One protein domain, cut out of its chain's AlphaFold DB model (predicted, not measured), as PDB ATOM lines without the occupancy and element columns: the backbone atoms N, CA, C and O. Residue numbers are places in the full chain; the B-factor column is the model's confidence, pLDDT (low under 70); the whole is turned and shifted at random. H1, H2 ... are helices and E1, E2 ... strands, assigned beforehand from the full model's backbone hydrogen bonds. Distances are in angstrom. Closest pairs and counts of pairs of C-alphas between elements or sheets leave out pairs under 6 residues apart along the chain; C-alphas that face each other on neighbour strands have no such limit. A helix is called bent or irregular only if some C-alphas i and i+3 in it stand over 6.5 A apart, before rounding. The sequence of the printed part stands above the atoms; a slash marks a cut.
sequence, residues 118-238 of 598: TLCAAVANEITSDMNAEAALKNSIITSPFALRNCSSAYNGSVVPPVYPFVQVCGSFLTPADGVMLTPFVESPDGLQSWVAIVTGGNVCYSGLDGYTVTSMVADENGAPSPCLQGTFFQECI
ATOM      1  N   THR A 118     -20.345  -7.716  44.144       78.00
ATOM      2  CA  THR A 118     -20.474  -9.182  44.137       78.00
ATOM      3  C   THR A 118     -20.931  -9.700  42.773       78.00
ATOM      4  O   THR A 118     -20.259 -10.570  42.225       78.00
ATOM      5  N   LEU A 119     -21.993  -9.130  42.180       80.75
ATOM      6  CA  LEU A 119     -22.422  -9.466  40.810       80.75
ATOM      7  C   LEU A 119     -21.284  -9.236  39.820       80.75
ATOM      8  O   LEU A 119     -20.983 -10.087  38.993       80.75
ATOM      9  N   CYS A 120     -20.630  -8.085  39.933       84.31
ATOM     10  CA  CYS A 120     -19.535  -7.696  39.063       84.31
ATOM     11  C   CYS A 120     -18.359  -8.685  39.136       84.31
ATOM     12  O   CYS A 120     -17.800  -9.051  38.107       84.31
ATOM     13  N   ALA A 121     -18.022  -9.172  40.338       85.62
ATOM     14  CA  ALA A 121     -17.030 -10.227  40.515       85.62
ATOM     15  C   ALA A 121     -17.508 -11.582  39.962       85.62
ATOM     16  O   ALA A 121     -16.713 -12.290  39.352       85.62
ATOM     17  N   ALA A 122     -18.786 -11.939  40.127       84.56
ATOM     18  CA  ALA A 122     -19.354 -13.175  39.586       84.56
ATOM     19  C   ALA A 122     -19.322 -13.195  38.047       84.56
ATOM     20  O   ALA A 122     -18.734 -14.100  37.463       84.56
ATOM     21  N   VAL A 123     -19.846 -12.150  37.399       89.06
ATOM     22  CA  VAL A 123     -19.807 -11.967  35.938       89.06
ATOM     23  C   VAL A 123     -18.364 -11.978  35.429       89.06
ATOM     24  O   VAL A 123     -18.056 -12.654  34.453       89.06
ATOM     25  N   ALA A 124     -17.446 -11.285  36.111       93.50
ATOM     26  CA  ALA A 124     -16.041 -11.278  35.718       93.50
ATOM     27  C   ALA A 124     -15.360 -12.646  35.855       93.50
ATOM     28  O   ALA A 124     -14.495 -12.965  35.038       93.50
ATOM     29  N   ASN A 125     -15.730 -13.438  36.864       90.06
ATOM     30  CA  ASN A 125     -15.222 -14.794  37.058       90.06
ATOM     31  C   ASN A 125     -15.723 -15.744  35.966       90.06
ATOM     32  O   ASN A 125     -14.916 -16.530  35.478       90.06
ATOM     33  N   GLU A 126     -16.988 -15.645  35.544       91.38
ATOM     34  CA  GLU A 126     -17.516 -16.459  34.437       91.38
ATOM     35  C   GLU A 126     -16.856 -16.074  33.105       91.38
ATOM     36  O   GLU A 126     -16.215 -16.924  32.496       91.38
ATOM     37  N   ILE A 127     -16.818 -14.782  32.733       93.62
ATOM     38  CA  ILE A 127     -16.076 -14.309  31.539       93.62
ATOM     39  C   ILE A 127     -14.619 -14.808  31.559       93.62
ATOM     40  O   ILE A 127     -14.070 -15.229  30.540       93.62
ATOM     41  N   THR A 128     -13.971 -14.758  32.727       94.75
ATOM     42  CA  THR A 128     -12.596 -15.240  32.925       94.75
ATOM     43  C   THR A 128     -12.491 -16.757  32.751       94.75
ATOM     44  O   THR A 128     -11.553 -17.229  32.107       94.75
ATOM     45  N   SER A 129     -13.416 -17.526  33.321       92.94
ATOM     46  CA  SER A 129     -13.469 -18.985  33.206       92.94
ATOM     47  C   SER A 129     -13.644 -19.395  31.745       92.94
ATOM     48  O   SER A 129     -12.792 -20.095  31.192       92.94
ATOM     49  N   ASP A 130     -14.678 -18.860  31.103       93.62
ATOM     50  CA  ASP A 130     -15.088 -19.161  29.737       93.62
ATOM     51  C   ASP A 130     -13.994 -18.839  28.718       93.62
ATOM     52  O   ASP A 130     -13.575 -19.704  27.950       93.62
ATOM     53  N   MET A 131     -13.452 -17.615  28.749       95.44
ATOM     54  CA  MET A 131     -12.429 -17.184  27.789       95.44
ATOM     55  C   MET A 131     -11.133 -17.993  27.903       95.44
ATOM     56  O   MET A 131     -10.503 -18.295  26.888       95.44
ATOM     57  N   ASN A 132     -10.722 -18.368  29.120       92.38
ATOM     58  CA  ASN A 132      -9.530 -19.197  29.312       92.38
ATOM     59  C   ASN A 132      -9.796 -20.674  28.943       92.38
ATOM     60  O   ASN A 132      -8.911 -21.327  28.384       92.38
ATOM     61  N   ALA A 133     -10.996 -21.199  29.215       91.00
ATOM     62  CA  ALA A 133     -11.391 -22.562  28.859       91.00
ATOM     63  C   ALA A 133     -11.522 -22.747  27.338       91.00
ATOM     64  O   ALA A 133     -10.957 -23.694  26.785       91.00
ATOM     65  N   GLU A 134     -12.192 -21.823  26.645       96.19
ATOM     66  CA  GLU A 134     -12.367 -21.896  25.194       96.19
ATOM     67  C   GLU A 134     -11.040 -21.678  24.455       96.19
ATOM     68  O   GLU A 134     -10.744 -22.384  23.489       96.19
ATOM     69  N   ALA A 135     -10.174 -20.780  24.938       95.12
ATOM     70  CA  ALA A 135      -8.836 -20.637  24.368       95.12
ATOM     71  C   ALA A 135      -8.025 -21.937  24.468       95.12
ATOM     72  O   ALA A 135      -7.410 -22.354  23.480       95.12
ATOM     73  N   ALA A 136      -8.086 -22.629  25.612       93.69
ATOM     74  CA  ALA A 136      -7.476 -23.945  25.763       93.69
ATOM     75  C   ALA A 136      -8.095 -24.984  24.806       93.69
ATOM     76  O   ALA A 136      -7.354 -25.749  24.187       93.69
ATOM     77  N   LEU A 137      -9.421 -24.977  24.615       94.25
ATOM     78  CA  LEU A 137     -10.117 -25.877  23.686       94.25
ATOM     79  C   LEU A 137      -9.702 -25.649  22.220       94.25
ATOM     80  O   LEU A 137      -9.527 -26.613  21.470       94.25
ATOM     81  N   LYS A 138      -9.523 -24.391  21.798       95.19
ATOM     82  CA  LYS A 138      -9.108 -24.036  20.424       95.19
ATOM     83  C   LYS A 138      -7.597 -24.084  20.194       95.19
ATOM     84  O   LYS A 138      -7.176 -23.993  19.045       95.19
ATOM     85  N   ASN A 139      -6.788 -24.274  21.238       96.19
ATOM     86  CA  ASN A 139      -5.331 -24.068  21.224       96.19
ATOM     87  C   ASN A 139      -4.925 -22.618  20.874       96.19
ATOM     88  O   ASN A 139      -3.860 -22.390  20.301       96.19
ATOM     89  N   SER A 140      -5.772 -21.647  21.226       96.81
ATOM     90  CA  SER A 140      -5.468 -20.217  21.138       96.81
ATOM     91  C   SER A 140      -4.492 -19.832  22.250       96.81
ATOM     92  O   SER A 140      -4.715 -20.141  23.424       96.81
ATOM     93  N   ILE A 141      -3.386 -19.176  21.897       96.56
ATOM     94  CA  ILE A 141      -2.346 -18.838  22.871       96.56
ATOM     95  C   ILE A 141      -2.673 -17.506  23.546       96.56
ATOM     96  O   ILE A 141      -2.511 -16.429  22.971       96.56
ATOM     97  N   ILE A 142      -3.062 -17.586  24.815       95.56
ATOM     98  CA  ILE A 142      -3.184 -16.440  25.716       95.56
ATOM     99  C   ILE A 142      -1.809 -16.117  26.332       95.56
ATOM    100  O   ILE A 142      -1.159 -16.978  26.923       95.56
ATOM    101  N   THR A 143      -1.365 -14.863  26.212       96.25
ATOM    102  CA  THR A 143      -0.129 -14.327  26.819       96.25
ATOM    103  C   THR A 143      -0.362 -13.683  28.184       96.25
ATOM    104  O   THR A 143       0.526 -13.731  29.034       96.25
ATOM    105  N   SER A 144      -1.554 -13.130  28.418       94.62
ATOM    106  CA  SER A 144      -2.032 -12.704  29.736       94.62
ATOM    107  C   SER A 144      -3.444 -13.250  29.930       94.62
ATOM    108  O   SER A 144      -4.321 -12.847  29.158       94.62
ATOM    109  N   PRO A 145      -3.684 -14.130  30.925       91.50
ATOM    110  CA  PRO A 145      -5.017 -14.624  31.262       91.50
ATOM    111  C   PRO A 145      -6.044 -13.502  31.328       91.50
ATOM    112  O   PRO A 145      -5.736 -12.409  31.814       91.50
ATOM    113  N   PHE A 146      -7.261 -13.781  30.859       93.50
ATOM    114  CA  PHE A 146      -8.379 -12.875  31.098       93.50
ATOM    115  C   PHE A 146      -8.598 -12.747  32.607       93.50
ATOM    116  O   PHE A 146      -8.562 -13.747  33.322       93.50
ATOM    117  N   ALA A 147      -8.751 -11.516  33.090       92.88
ATOM    118  CA  ALA A 147      -8.990 -11.204  34.493       92.88
ATOM    119  C   ALA A 147      -9.765  -9.886  34.635       92.88
ATOM    120  O   ALA A 147      -9.717  -9.018  33.757       92.88
ATOM    121  N   LEU A 148     -10.463  -9.712  35.761       94.25
ATOM    122  CA  LEU A 148     -11.134  -8.459  36.108       94.25
ATOM    123  C   LEU A 148     -10.119  -7.302  36.166       94.25
ATOM    124  O   LEU A 148      -9.268  -7.267  37.055       94.25
ATOM    125  N   ARG A 149     -10.229  -6.340  35.242       93.19
ATOM    126  CA  ARG A 149      -9.411  -5.115  35.214       93.19
ATOM    127  C   ARG A 149     -10.075  -3.987  35.988       93.19
ATOM    128  O   ARG A 149      -9.403  -3.285  36.737       93.19
ATOM    129  N   ASN A 150     -11.376  -3.787  35.783       91.56
ATOM    130  CA  ASN A 150     -12.116  -2.700  36.412       91.56
ATOM    131  C   ASN A 150     -13.600  -3.055  36.583       91.56
ATOM    132  O   ASN A 150     -14.162  -3.837  35.821       91.56
ATOM    133  N   CYS A 151     -14.224  -2.472  37.599       90.69
ATOM    134  CA  CYS A 151     -15.603  -2.716  37.983       90.69
ATOM    135  C   CYS A 151     -16.216  -1.424  38.519       90.69
ATOM    136  O   CYS A 151     -15.644  -0.799  39.414       90.69
ATOM    137  N   SER A 152     -17.404  -1.063  38.042       88.44
ATOM    138  CA  SER A 152     -18.195   0.023  38.618       88.44
ATOM    139  C   SER A 152     -19.622  -0.439  38.855       88.44
ATOM    140  O   SER A 152     -20.307  -0.827  37.917       88.44
ATOM    141  N   SER A 153     -20.100  -0.324  40.093       84.69
ATOM    142  CA  SER A 153     -21.534  -0.348  40.413       84.69
ATOM    143  C   SER A 153     -22.156   1.054  40.430       84.69
ATOM    144  O   SER A 153     -23.320   1.213  40.790       84.69
ATOM    145  N   ALA A 154     -21.380   2.098  40.123       82.88
ATOM    146  CA  ALA A 154     -21.857   3.469  40.183       82.88
ATOM    147  C   ALA A 154     -22.684   3.803  38.938       82.88
ATOM    148  O   ALA A 154     -22.181   3.748  37.818       82.88
ATOM    149  N   TYR A 155     -23.930   4.219  39.159       79.94
ATOM    150  CA  TYR A 155     -24.740   4.916  38.169       79.94
ATOM    151  C   TYR A 155     -24.830   6.400  38.536       79.94
ATOM    152  O   TYR A 155     -25.119   6.747  39.684       79.94
ATOM    153  N   ASN A 156     -24.599   7.284  37.569       77.38
ATOM    154  CA  ASN A 156     -24.836   8.717  37.713       77.38
ATOM    155  C   ASN A 156     -25.339   9.302  36.386       77.38
ATOM    156  O   ASN A 156     -24.553   9.688  35.520       77.38
ATOM    157  N   GLY A 157     -26.664   9.395  36.259       71.62
ATOM    158  CA  GLY A 157     -27.342  10.028  35.124       71.62
ATOM    159  C   GLY A 157     -27.288  11.563  35.106       71.62
ATOM    160  O   GLY A 157     -27.824  12.170  34.185       71.62
ATOM    161  N   SER A 158     -26.693  12.211  36.115       74.94
ATOM    162  CA  SER A 158     -26.611  13.679  36.218       74.94
ATOM    163  C   SER A 158     -25.304  14.273  35.684       74.94
ATOM    164  O   SER A 158     -25.194  15.494  35.573       74.94
ATOM    165  N   VAL A 159     -24.312  13.440  35.360       67.38
ATOM    166  CA  VAL A 159     -23.082  13.853  34.667       67.38
ATOM    167  C   VAL A 159     -23.199  13.581  33.166       67.38
ATOM    168  O   VAL A 159     -24.002  12.754  32.743       67.38
ATOM    169  N   VAL A 160     -22.427  14.305  32.350       60.47
ATOM    170  CA  VAL A 160     -22.437  14.175  30.884       60.47
ATOM    171  C   VAL A 160     -21.005  13.914  30.393       60.47
ATOM    172  O   VAL A 160     -20.155  14.785  30.589       60.47
ATOM    173  N   PRO A 161     -20.718  12.762  29.752       72.12
ATOM    174  CA  PRO A 161     -21.627  11.629  29.545       72.12
ATOM    175  C   PRO A 161     -22.045  10.966  30.877       72.12
ATOM    176  O   PRO A 161     -21.284  11.043  31.847       72.12
ATOM    177  N   PRO A 162     -23.225  10.319  30.941       66.06
ATOM    178  CA  PRO A 162     -23.647   9.572  32.121       66.06
ATOM    179  C   PRO A 162     -22.642   8.482  32.496       66.06
ATOM    180  O   PRO A 162     -22.064   7.827  31.627       66.06
ATOM    181  N   VAL A 163     -22.455   8.267  33.798       80.19
ATOM    182  CA  VAL A 163     -21.664   7.135  34.297       80.19
ATOM    183  C   VAL A 163     -22.600   5.950  34.477       80.19
ATOM    184  O   VAL A 163     -23.585   6.046  35.210       80.19
ATOM    185  N   TYR A 164     -22.279   4.844  33.815       83.88
ATOM    186  CA  TYR A 164     -23.021   3.590  33.893       83.88
ATOM    187  C   TYR A 164     -22.265   2.554  34.739       83.88
ATOM    188  O   TYR A 164     -21.029   2.591  34.785       83.88
ATOM    189  N   PRO A 165     -22.974   1.603  35.373       88.06
ATOM    190  CA  PRO A 165     -22.352   0.401  35.909       88.06
ATOM    191  C   PRO A 165     -21.716  -0.427  34.784       88.06
ATOM    192  O   PRO A 165     -22.260  -0.494  33.683       88.06
ATOM    193  N   PHE A 166     -20.572  -1.060  35.046       90.88
ATOM    194  CA  PHE A 166     -19.891  -1.919  34.073       90.88
ATOM    195  C   PHE A 166     -18.985  -2.962  34.738       90.88
ATOM    196  O   PHE A 166     -18.462  -2.751  35.838       90.88
ATOM    197  N   VAL A 167     -18.746  -4.060  34.014       94.00
ATOM    198  CA  VAL A 167     -17.663  -5.022  34.263       94.00
ATOM    199  C   VAL A 167     -16.655  -4.893  33.122       94.00
ATOM    200  O   VAL A 167     -17.051  -4.905  31.960       94.00
ATOM    201  N   GLN A 168     -15.362  -4.781  33.423       94.12
ATOM    202  CA  GLN A 168     -14.296  -4.797  32.422       94.12
ATOM    203  C   GLN A 168     -13.314  -5.929  32.732       94.12
ATOM    204  O   GLN A 168     -12.519  -5.839  33.670       94.12
ATOM    205  N   VAL A 169     -13.345  -6.977  31.913       95.12
ATOM    206  CA  VAL A 169     -12.373  -8.078  31.927       95.12
ATOM    207  C   VAL A 169     -11.381  -7.858  30.787       95.12
ATOM    208  O   VAL A 169     -11.771  -7.463  29.689       95.12
ATOM    209  N   CYS A 170     -10.091  -8.070  31.034       94.75
ATOM    210  CA  CYS A 170      -9.048  -7.926  30.021       94.75
ATOM    211  C   CYS A 170      -8.077  -9.103  30.066       94.75
ATOM    212  O   CYS A 170      -7.711  -9.566  31.143       94.75
ATOM    213  N   GLY A 171      -7.631  -9.530  28.891       94.81
ATOM    214  CA  GLY A 171      -6.556 -10.493  28.670       94.81
ATOM    215  C   GLY A 171      -5.816 -10.131  27.382       94.81
ATOM    216  O   GLY A 171      -6.188  -9.173  26.698       94.81
ATOM    217  N   SER A 172      -4.773 -10.878  27.038       94.31
ATOM    218  CA  SER A 172      -4.050 -10.690  25.776       94.31
ATOM    219  C   SER A 172      -3.750 -12.017  25.100       94.31
ATOM    220  O   SER A 172      -3.342 -12.982  25.744       94.31
ATOM    221  N   PHE A 173      -3.916 -12.047  23.782       95.62
ATOM    222  CA  PHE A 173      -3.513 -13.158  22.925       95.62
ATOM    223  C   PHE A 173      -2.059 -12.988  22.454       95.62
ATOM    224  O   PHE A 173      -1.499 -11.891  22.534       95.62
ATOM    225  N   LEU A 174      -1.419 -14.056  21.974       95.69
ATOM    226  CA  LEU A 174      -0.079 -13.990  21.377       95.69
ATOM    227  C   LEU A 174      -0.104 -13.279  20.020       95.69
ATOM    228  O   LEU A 174       0.775 -12.468  19.728       95.69
ATOM    229  N   THR A 175      -1.113 -13.568  19.201       95.50
ATOM    230  CA  THR A 175      -1.331 -12.935  17.898       95.50
ATOM    231  C   THR A 175      -2.806 -12.562  17.703       95.50
ATOM    232  O   THR A 175      -3.678 -13.086  18.397       95.50
ATOM    233  N   PRO A 176      -3.142 -11.707  16.718       94.38
ATOM    234  CA  PRO A 176      -4.536 -11.479  16.348       94.38
ATOM    235  C   PRO A 176      -5.263 -12.745  15.875       94.38
ATOM    236  O   PRO A 176      -6.464 -12.862  16.080       94.38
ATOM    237  N   ALA A 177      -4.546 -13.708  15.283       93.94
ATOM    238  CA  ALA A 177      -5.139 -14.959  14.814       93.94
ATOM    239  C   ALA A 177      -5.607 -15.851  15.974       93.94
ATOM    240  O   ALA A 177      -6.657 -16.474  15.856       93.94
ATOM    241  N   ASP A 178      -4.874 -15.869  17.093       96.25
ATOM    242  CA  ASP A 178      -5.277 -16.566  18.322       96.25
ATOM    243  C   ASP A 178      -6.606 -16.015  18.868       96.25
ATOM    244  O   ASP A 178      -7.473 -16.788  19.274       96.25
ATOM    245  N   GLY A 179      -6.799 -14.690  18.836       94.50
ATOM    246  CA  GLY A 179      -8.056 -14.065  19.256       94.50
ATOM    247  C   GLY A 179      -9.230 -14.423  18.340       94.50
ATOM    248  O   GLY A 179     -10.283 -14.828  18.824       94.50
ATOM    249  N   VAL A 180      -9.029 -14.386  17.017       94.06
ATOM    250  CA  VAL A 180     -10.077 -14.689  16.020       94.06
ATOM    251  C   VAL A 180     -10.613 -16.124  16.149       94.06
ATOM    252  O   VAL A 180     -11.761 -16.381  15.789       94.06
ATOM    253  N   MET A 181      -9.842 -17.060  16.719       94.81
ATOM    254  CA  MET A 181     -10.329 -18.417  17.014       94.81
ATOM    255  C   MET A 181     -11.482 -18.451  18.031       94.81
ATOM    256  O   MET A 181     -12.241 -19.422  18.029       94.81
ATOM    257  N   LEU A 182     -11.620 -17.425  18.881       96.50
ATOM    258  CA  LEU A 182     -12.681 -17.321  19.888       96.50
ATOM    259  C   LEU A 182     -13.899 -16.515  19.413       96.50
ATOM    260  O   LEU A 182     -14.931 -16.587  20.075       96.50
ATOM    261  N   THR A 183     -13.839 -15.803  18.278       93.94
ATOM    262  CA  THR A 183     -14.998 -15.048  17.753       93.94
ATOM    263  C   THR A 183     -16.280 -15.898  17.686       93.94
ATOM    264  O   THR A 183     -17.292 -15.449  18.220       93.94
ATOM    265  N   PRO A 184     -16.269 -17.152  17.170       91.62
ATOM    266  CA  PRO A 184     -17.483 -17.972  17.109       91.62
ATOM    267  C   PRO A 184     -18.062 -18.360  18.475       91.62
ATOM    268  O   PRO A 184     -19.243 -18.670  18.555       91.62
ATOM    269  N   PHE A 185     -17.245 -18.380  19.533       93.75
ATOM    270  CA  PHE A 185     -17.704 -18.616  20.904       93.75
ATOM    271  C   PHE A 185     -18.281 -17.335  21.513       93.75
ATOM    272  O   PHE A 185     -19.377 -17.347  22.064       93.75
ATOM    273  N   VAL A 186     -17.577 -16.216  21.357       93.38
ATOM    274  CA  VAL A 186     -17.989 -14.901  21.864       93.38
ATOM    275  C   VAL A 186     -19.332 -14.461  21.273       93.38
ATOM    276  O   VAL A 186     -20.165 -13.916  21.993       93.38
ATOM    277  N   GLU A 187     -19.570 -14.740  19.991       89.81
ATOM    278  CA  GLU A 187     -20.837 -14.470  19.295       89.81
ATOM    279  C   GLU A 187     -21.920 -15.548  19.530       89.81
ATOM    280  O   GLU A 187     -23.042 -15.399  19.048       89.81
ATOM    281  N   SER A 188     -21.615 -16.628  20.260       83.88
ATOM    282  CA  SER A 188     -22.578 -17.690  20.584       83.88
ATOM    283  C   SER A 188     -23.432 -17.362  21.822       83.88
ATOM    284  O   SER A 188     -23.047 -16.503  22.624       83.88
ATOM    285  N   PRO A 189     -24.547 -18.091  22.046       82.75
ATOM    286  CA  PRO A 189     -25.334 -17.982  23.273       82.75
ATOM    287  C   PRO A 189     -24.520 -18.196  24.557       82.75
ATOM    288  O   PRO A 189     -24.803 -17.547  25.559       82.75
ATOM    289  N   ASP A 190     -23.483 -19.042  24.514       85.69
ATOM    290  CA  ASP A 190     -22.605 -19.342  25.654       85.69
ATOM    291  C   ASP A 190     -21.584 -18.217  25.943       85.69
ATOM    292  O   ASP A 190     -20.967 -18.207  27.006       85.69
ATOM    293  N   GLY A 191     -21.413 -17.259  25.022       93.19
ATOM    294  CA  GLY A 191     -20.490 -16.126  25.132       93.19
ATOM    295  C   GLY A 191     -21.160 -14.843  25.637       93.19
ATOM    296  O   GLY A 191     -21.698 -14.787  26.744       93.19
ATOM    297  N   LEU A 192     -21.137 -13.779  24.821       91.06
ATOM    298  CA  LEU A 192     -21.618 -12.443  25.217       91.06
ATOM    299  C   LEU A 192     -23.072 -12.445  25.720       91.06
ATOM    300  O   LEU A 192     -23.401 -11.657  26.607       91.06
ATOM    301  N   GLN A 193     -23.925 -13.312  25.167       91.00
ATOM    302  CA  GLN A 193     -25.326 -13.448  25.568       91.00
ATOM    303  C   GLN A 193     -25.467 -14.072  26.964       91.00
ATOM    304  O   GLN A 193     -26.175 -13.503  27.790       91.00
ATOM    305  N   SER A 194     -24.760 -15.168  27.264       88.31
ATOM    306  CA  SER A 194     -24.704 -15.777  28.605       88.31
ATOM    307  C   SER A 194     -24.275 -14.757  29.664       88.31
ATOM    308  O   SER A 194     -24.927 -14.600  30.698       88.31
ATOM    309  N   TRP A 195     -23.237 -13.966  29.382       93.00
ATOM    310  CA  TRP A 195     -22.745 -12.957  30.326       93.00
ATOM    311  C   TRP A 195     -23.738 -11.814  30.562       93.00
ATOM    312  O   TRP A 195     -23.836 -11.315  31.685       93.00
ATOM    313  N   VAL A 196     -24.508 -11.422  29.541       91.50
ATOM    314  CA  VAL A 196     -25.634 -10.491  29.719       91.50
ATOM    315  C   VAL A 196     -26.768 -11.151  30.502       91.50
ATOM    316  O   VAL A 196     -27.276 -10.521  31.425       91.50
ATOM    317  N   ALA A 197     -27.092 -12.420  30.238       84.38
ATOM    318  CA  ALA A 197     -28.114 -13.177  30.962       84.38
ATOM    319  C   ALA A 197     -27.820 -13.285  32.472       84.38
ATOM    320  O   ALA A 197     -28.743 -13.191  33.280       84.38
ATOM    321  N   ILE A 198     -26.549 -13.399  32.882       83.62
ATOM    322  CA  ILE A 198     -26.152 -13.334  34.304       83.62
ATOM    323  C   ILE A 198     -26.493 -11.962  34.914       83.62
ATOM    324  O   ILE A 198     -26.913 -11.886  36.066       83.62
ATOM    325  N   VAL A 199     -26.336 -10.869  34.161       87.12
ATOM    326  CA  VAL A 199     -26.655  -9.508  34.629       87.12
ATOM    327  C   VAL A 199     -28.162  -9.236  34.637       87.12
ATOM    328  O   VAL A 199     -28.647  -8.541  35.531       87.12
ATOM    329  N   THR A 200     -28.904  -9.754  33.656       84.44
ATOM    330  CA  THR A 200     -30.345  -9.510  33.482       84.44
ATOM    331  C   THR A 200     -31.237 -10.489  34.244       84.44
ATOM    332  O   THR A 200     -32.423 -10.212  34.411       84.44
ATOM    333  N   GLY A 201     -30.691 -11.595  34.755       77.44
ATOM    334  CA  GLY A 201     -31.457 -12.674  35.389       77.44
ATOM    335  C   GLY A 201     -32.040 -13.689  34.395       77.44
ATOM    336  O   GLY A 201     -32.898 -14.488  34.771       77.44
ATOM    337  N   GLY A 202     -31.576 -13.671  33.141       79.62
ATOM    338  CA  GLY A 202     -31.982 -14.567  32.059       79.62
ATOM    339  C   GLY A 202     -32.503 -13.828  30.822       79.62
ATOM    340  O   GLY A 202     -32.364 -12.617  30.671       79.62
ATOM    341  N   ASN A 203     -33.167 -14.564  29.926       73.94
ATOM    342  CA  ASN A 203     -33.734 -14.002  28.688       73.94
ATOM    343  C   ASN A 203     -34.862 -12.977  28.938       73.94
ATOM    344  O   ASN A 203     -35.207 -12.208  28.044       73.94
ATOM    345  N   VAL A 204     -35.424 -12.945  30.150       75.06
ATOM    346  CA  VAL A 204     -36.372 -11.927  30.616       75.06
ATOM    347  C   VAL A 204     -35.693 -11.154  31.738       75.06
ATOM    348  O   VAL A 204     -35.280 -11.760  32.726       75.06
ATOM    349  N   CYS A 205     -35.580  -9.835  31.594       77.94
ATOM    350  CA  CYS A 205     -34.967  -9.012  32.626       77.94
ATOM    351  C   CYS A 205     -35.823  -8.980  33.900       77.94
ATOM    352  O   CYS A 205     -37.053  -8.938  33.827       77.94
ATOM    353  N   TYR A 206     -35.190  -8.952  35.076       78.38
ATOM    354  CA  TYR A 206     -35.911  -8.624  36.308       78.38
ATOM    355  C   TYR A 206     -36.309  -7.140  36.327       78.38
ATOM    356  O   TYR A 206     -35.569  -6.283  35.850       78.38
ATOM    357  N   SER A 207     -37.437  -6.825  36.969       71.12
ATOM    358  CA  SER A 207     -38.069  -5.491  36.955       71.12
ATOM    359  C   SER A 207     -37.234  -4.328  37.516       71.12
ATOM    360  O   SER A 207     -37.598  -3.161  37.402       71.12
ATOM    361  N   GLY A 208     -36.084  -4.610  38.131       71.56
ATOM    362  CA  GLY A 208     -35.111  -3.584  38.517       71.56
ATOM    363  C   GLY A 208     -34.319  -3.011  37.334       71.56
ATOM    364  O   GLY A 208     -33.640  -1.999  37.506       71.56
ATOM    365  N   LEU A 209     -34.409  -3.639  36.157       77.44
ATOM    366  CA  LEU A 209     -33.792  -3.205  34.904       77.44
ATOM    367  C   LEU A 209     -34.811  -2.661  33.889       77.44
ATOM    368  O   LEU A 209     -34.426  -2.377  32.759       77.44
ATOM    369  N   ASP A 210     -36.077  -2.462  34.265       80.56
ATOM    370  CA  ASP A 210     -37.091  -1.935  33.346       80.56
ATOM    371  C   ASP A 210     -36.708  -0.533  32.829       80.56
ATOM    372  O   ASP A 210     -36.417   0.391  33.595       80.56
ATOM    373  N   GLY A 211     -36.699  -0.378  31.505       77.88
ATOM    374  CA  GLY A 211     -36.252   0.821  30.792       77.88
ATOM    375  C   GLY A 211     -34.742   0.904  30.525       77.88
ATOM    376  O   GLY A 211     -34.295   1.924  29.997       77.88
ATOM    377  N   TYR A 212     -33.951  -0.121  30.864       81.31
ATOM    378  CA  TYR A 212     -32.505  -0.159  30.611       81.31
ATOM    379  C   TYR A 212     -32.144  -1.072  29.428       81.31
ATOM    380  O   TYR A 212     -32.857  -2.015  29.098       81.31
ATOM    381  N   THR A 213     -30.982  -0.831  28.823       86.94
ATOM    382  CA  THR A 213     -30.345  -1.757  27.875       86.94
ATOM    383  C   THR A 213     -29.043  -2.245  28.490       86.94
ATOM    384  O   THR A 213     -28.203  -1.430  28.880       86.94
ATOM    385  N   VAL A 214     -28.861  -3.561  28.580       90.12
ATOM    386  CA  VAL A 214     -27.597  -4.170  29.010       90.12
ATOM    387  C   VAL A 214     -26.809  -4.559  27.766       90.12
ATOM    388  O   VAL A 214     -27.312  -5.302  26.926       90.12
ATOM    389  N   THR A 215     -25.577  -4.066  27.647       90.06
ATOM    390  CA  THR A 215     -24.715  -4.286  26.477       90.06
ATOM    391  C   THR A 215     -23.414  -4.958  26.894       90.06
ATOM    392  O   THR A 215     -22.765  -4.524  27.845       90.06
ATOM    393  N   SER A 216     -23.001  -5.970  26.137       93.88
ATOM    394  CA  SER A 216     -21.695  -6.620  26.239       93.88
ATOM    395  C   SER A 216     -20.982  -6.516  24.892       93.88
ATOM    396  O   SER A 216     -21.580  -6.752  23.843       93.88
ATOM    397  N   MET A 217     -19.716  -6.098  24.890       93.56
ATOM    398  CA  MET A 217     -18.965  -5.814  23.664       93.56
ATOM    399  C   MET A 217     -17.486  -6.155  23.823       93.56
ATOM    400  O   MET A 217     -16.923  -5.999  24.908       93.56
ATOM    401  N   VAL A 218     -16.839  -6.555  22.728       93.94
ATOM    402  CA  VAL A 218     -15.382  -6.709  22.681       93.94
ATOM    403  C   VAL A 218     -14.733  -5.427  22.168       93.94
ATOM    404  O   VAL A 218     -15.011  -4.967  21.062       93.94
ATOM    405  N   ALA A 219     -13.811  -4.889  22.961       91.31
ATOM    406  CA  ALA A 219     -13.026  -3.705  22.644       91.31
ATOM    407  C   ALA A 219     -11.544  -3.916  22.994       91.31
ATOM    408  O   ALA A 219     -11.183  -4.867  23.693       91.31
ATOM    409  N   ASP A 220     -10.680  -3.037  22.492       88.19
ATOM    410  CA  ASP A 220      -9.308  -2.897  22.970       88.19
ATOM    411  C   ASP A 220      -9.273  -2.225  24.358       88.19
ATOM    412  O   ASP A 220     -10.302  -1.861  24.937       88.19
ATOM    413  N   GLU A 221      -8.079  -2.032  24.918       82.38
ATOM    414  CA  GLU A 221      -7.954  -1.418  26.244       82.38
ATOM    415  C   GLU A 221      -8.376   0.058  26.332       82.38
ATOM    416  O   GLU A 221      -8.546   0.572  27.439       82.38
ATOM    417  N   ASN A 222      -8.565   0.723  25.192       81.38
ATOM    418  CA  ASN A 222      -9.001   2.111  25.084       81.38
ATOM    419  C   ASN A 222     -10.511   2.227  24.806       81.38
ATOM    420  O   ASN A 222     -11.028   3.340  24.709       81.38
ATOM    421  N   GLY A 223     -11.222   1.100  24.664       77.75
ATOM    422  CA  GLY A 223     -12.633   1.066  24.279       77.75
ATOM    423  C   GLY A 223     -12.879   1.210  22.770       77.75
ATOM    424  O   GLY A 223     -14.023   1.405  22.363       77.75
ATOM    425  N   ALA A 224     -11.843   1.126  21.932       79.00
ATOM    426  CA  ALA A 224     -11.983   1.080  20.477       79.00
ATOM    427  C   ALA A 224     -12.247  -0.365  19.995       79.00
ATOM    428  O   ALA A 224     -11.953  -1.313  20.722       79.00
ATOM    429  N   PRO A 225     -12.779  -0.588  18.777       84.00
ATOM    430  CA  PRO A 225     -12.984  -1.938  18.250       84.00
ATOM    431  C   PRO A 225     -11.684  -2.750  18.236       84.00
ATOM    432  O   PRO A 225     -10.679  -2.315  17.668       84.00
ATOM    433  N   SER A 226     -11.696  -3.933  18.853       88.88
ATOM    434  CA  SER A 226     -10.492  -4.758  18.956       88.88
ATOM    435  C   SER A 226     -10.072  -5.330  17.586       88.88
ATOM    436  O   SER A 226     -10.915  -5.802  16.813       88.88
ATOM    437  N   PRO A 227      -8.763  -5.323  17.261       84.25
ATOM    438  CA  PRO A 227      -8.243  -5.880  16.015       84.25
ATOM    439  C   PRO A 227      -8.044  -7.404  16.062       84.25
ATOM    440  O   PRO A 227      -7.711  -7.994  15.035       84.25
ATOM    441  N   CYS A 228      -8.175  -8.042  17.233       88.19
ATOM    442  CA  CYS A 228      -7.911  -9.474  17.421       88.19
ATOM    443  C   CYS A 228      -9.147 -10.310  17.760       88.19
ATOM    444  O   CYS A 228      -9.102 -11.520  17.592       88.19
ATOM    445  N   LEU A 229     -10.231  -9.702  18.232       91.44
ATOM    446  CA  LEU A 229     -11.465 -10.386  18.614       91.44
ATOM    447  C   LEU A 229     -12.613  -9.389  18.466       91.44
ATOM    448  O   LEU A 229     -12.441  -8.216  18.787       91.44
ATOM    449  N   GLN A 230     -13.765  -9.827  17.969       89.00
ATOM    450  CA  GLN A 230     -14.931  -8.966  17.762       89.00
ATOM    451  C   GLN A 230     -16.185  -9.654  18.296       89.00
ATOM    452  O   GLN A 230     -16.186 -10.860  18.529       89.00
ATOM    453  N   GLY A 231     -17.213  -8.854  18.554       90.12
ATOM    454  CA  GLY A 231     -18.490  -9.313  19.081       90.12
ATOM    455  C   GLY A 231     -19.206  -8.191  19.825       90.12
ATOM    456  O   GLY A 231     -18.582  -7.352  20.486       90.12
ATOM    457  N   THR A 232     -20.526  -8.134  19.697       90.06
ATOM    458  CA  THR A 232     -21.384  -7.206  20.442       90.06
ATOM    459  C   THR A 232     -22.758  -7.834  20.604       90.06
ATOM    460  O   THR A 232     -23.328  -8.331  19.638       90.06
ATOM    461  N   PHE A 233     -23.292  -7.792  21.818       92.50
ATOM    462  CA  PHE A 233     -24.629  -8.256  22.159       92.50
ATOM    463  C   PHE A 233     -25.306  -7.222  23.060       92.50
ATOM    464  O   PHE A 233     -24.646  -6.576  23.880       92.50
ATOM    465  N   PHE A 234     -26.618  -7.061  22.924       91.94
ATOM    466  CA  PHE A 234     -27.409  -6.211  23.803       91.94
ATOM    467  C   PHE A 234     -28.773  -6.845  24.080       91.94
ATOM    468  O   PHE A 234     -29.364  -7.472  23.205       91.94
ATOM    469  N   GLN A 235     -29.268  -6.654  25.300       89.12
ATOM    470  CA  GLN A 235     -30.609  -7.043  25.727       89.12
ATOM    471  C   GLN A 235     -31.334  -5.787  26.211       89.12
ATOM    472  O   GLN A 235     -30.875  -5.108  27.133       89.12
ATOM    473  N   GLU A 236     -32.449  -5.457  25.565       88.31
ATOM    474  CA  GLU A 236     -33.322  -4.364  25.992       88.31
ATOM    475  C   GLU A 236     -34.300  -4.887  27.044       88.31
ATOM    476  O   GLU A 236     -35.112  -5.775  26.786       88.31
ATOM    477  N   CYS A 237     -34.214  -4.332  28.246       84.62
ATOM    478  CA  CYS A 237     -35.084  -4.643  29.366       84.62
ATOM    479  C   CYS A 237     -36.269  -3.676  29.352       84.62
ATOM    480  O   CYS A 237     -36.340  -2.754  30.160       84.62
ATOM    481  N   ILE A 238     -37.173  -3.822  28.380       81.25
ATOM    482  CA  ILE A 238     -38.356  -2.959  28.259       81.25
ATOM    483  C   ILE A 238     -39.591  -3.696  28.768       81.25
ATOM    484  O   ILE A 238     -39.904  -4.791  28.301       81.25
TER     485      ILE A 238
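What this domain is: This is residues 118 to 238 of the 598 residues of an uncharacterized protein of Gonium pectorale (UniProt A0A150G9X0). Two antiparallel strand hairpins, E1 with E2 and E3 with E4, each have a helix packed on them, H1 on the first and H4 on the second, and these two helices lie side by side, running opposite ways. The short helices H2 and H3 sit towards one end, and residues 157 to 162 stick out at the other. The printed part has 121 residues, in the order H1, E1, E2, H2, H3, H4, E3, E4, and its class is mixed, helices and strands. It is compact, with a radius of gyration of the C-alphas of 14.6 A and spans of 42 by 29 by 24 A.

Where its parts are: H1, residues 118 to 138, begins at C-alpha 118 (-20.474, -9.182, 44.137) and is 30.2 A long. E1 is residues 142 to 152, 25.7 A, and E2 residues 166 to 173, 22.8 A. H2 is residues 176 to 180, H3 residues 183 to 186 and H4 residues 189 to 200, 14.2 A. E3 is residues 212 to 217, and E4, residues 232 to 237, ends at C-alpha 237 (-35.084, -4.643, 29.366).

How they stand to each other: H1 and H4 touch, Val 123 and Trp 195 having the closest C-alphas at 6.4 A, with a shallow tilt of 4 degrees, opposite ways. The closest C-alphas of H1 and E1 are those of Thr 128 and Phe 146, 5.2 A. In the hairpin E1 and E2, N 147 and O 170 are 2.9 A apart. E2 and E3 are near each other. In the hairpin E3 and E4, N 214 and O 235 are 2.9 A apart. The closest C-alphas of H4 and E3 are those of Leu 192 and Ser 216, 5.9 A. H3 is close to H4 but not clearly touching, and H2 and H3 meet only through their link. Every O i to N i+4 pair is within hydrogen-bond range in H1 and H2, and 5 of 8 are in H4; H3 is too short for such a pair. H4 is irregular, but only just: C-alphas 189 and 192 are 6.9 A apart.

The domain as a whole: The farthest C-alphas, of Asn 139 and Ser 158, are 45.9 A apart. The printed part has no cut. The links E1 to E2, H4 to E3 and E3 to E4 are long. Mean pLDDT of the printed part is 87.8, and residues 159, 160 and 162 are under 70.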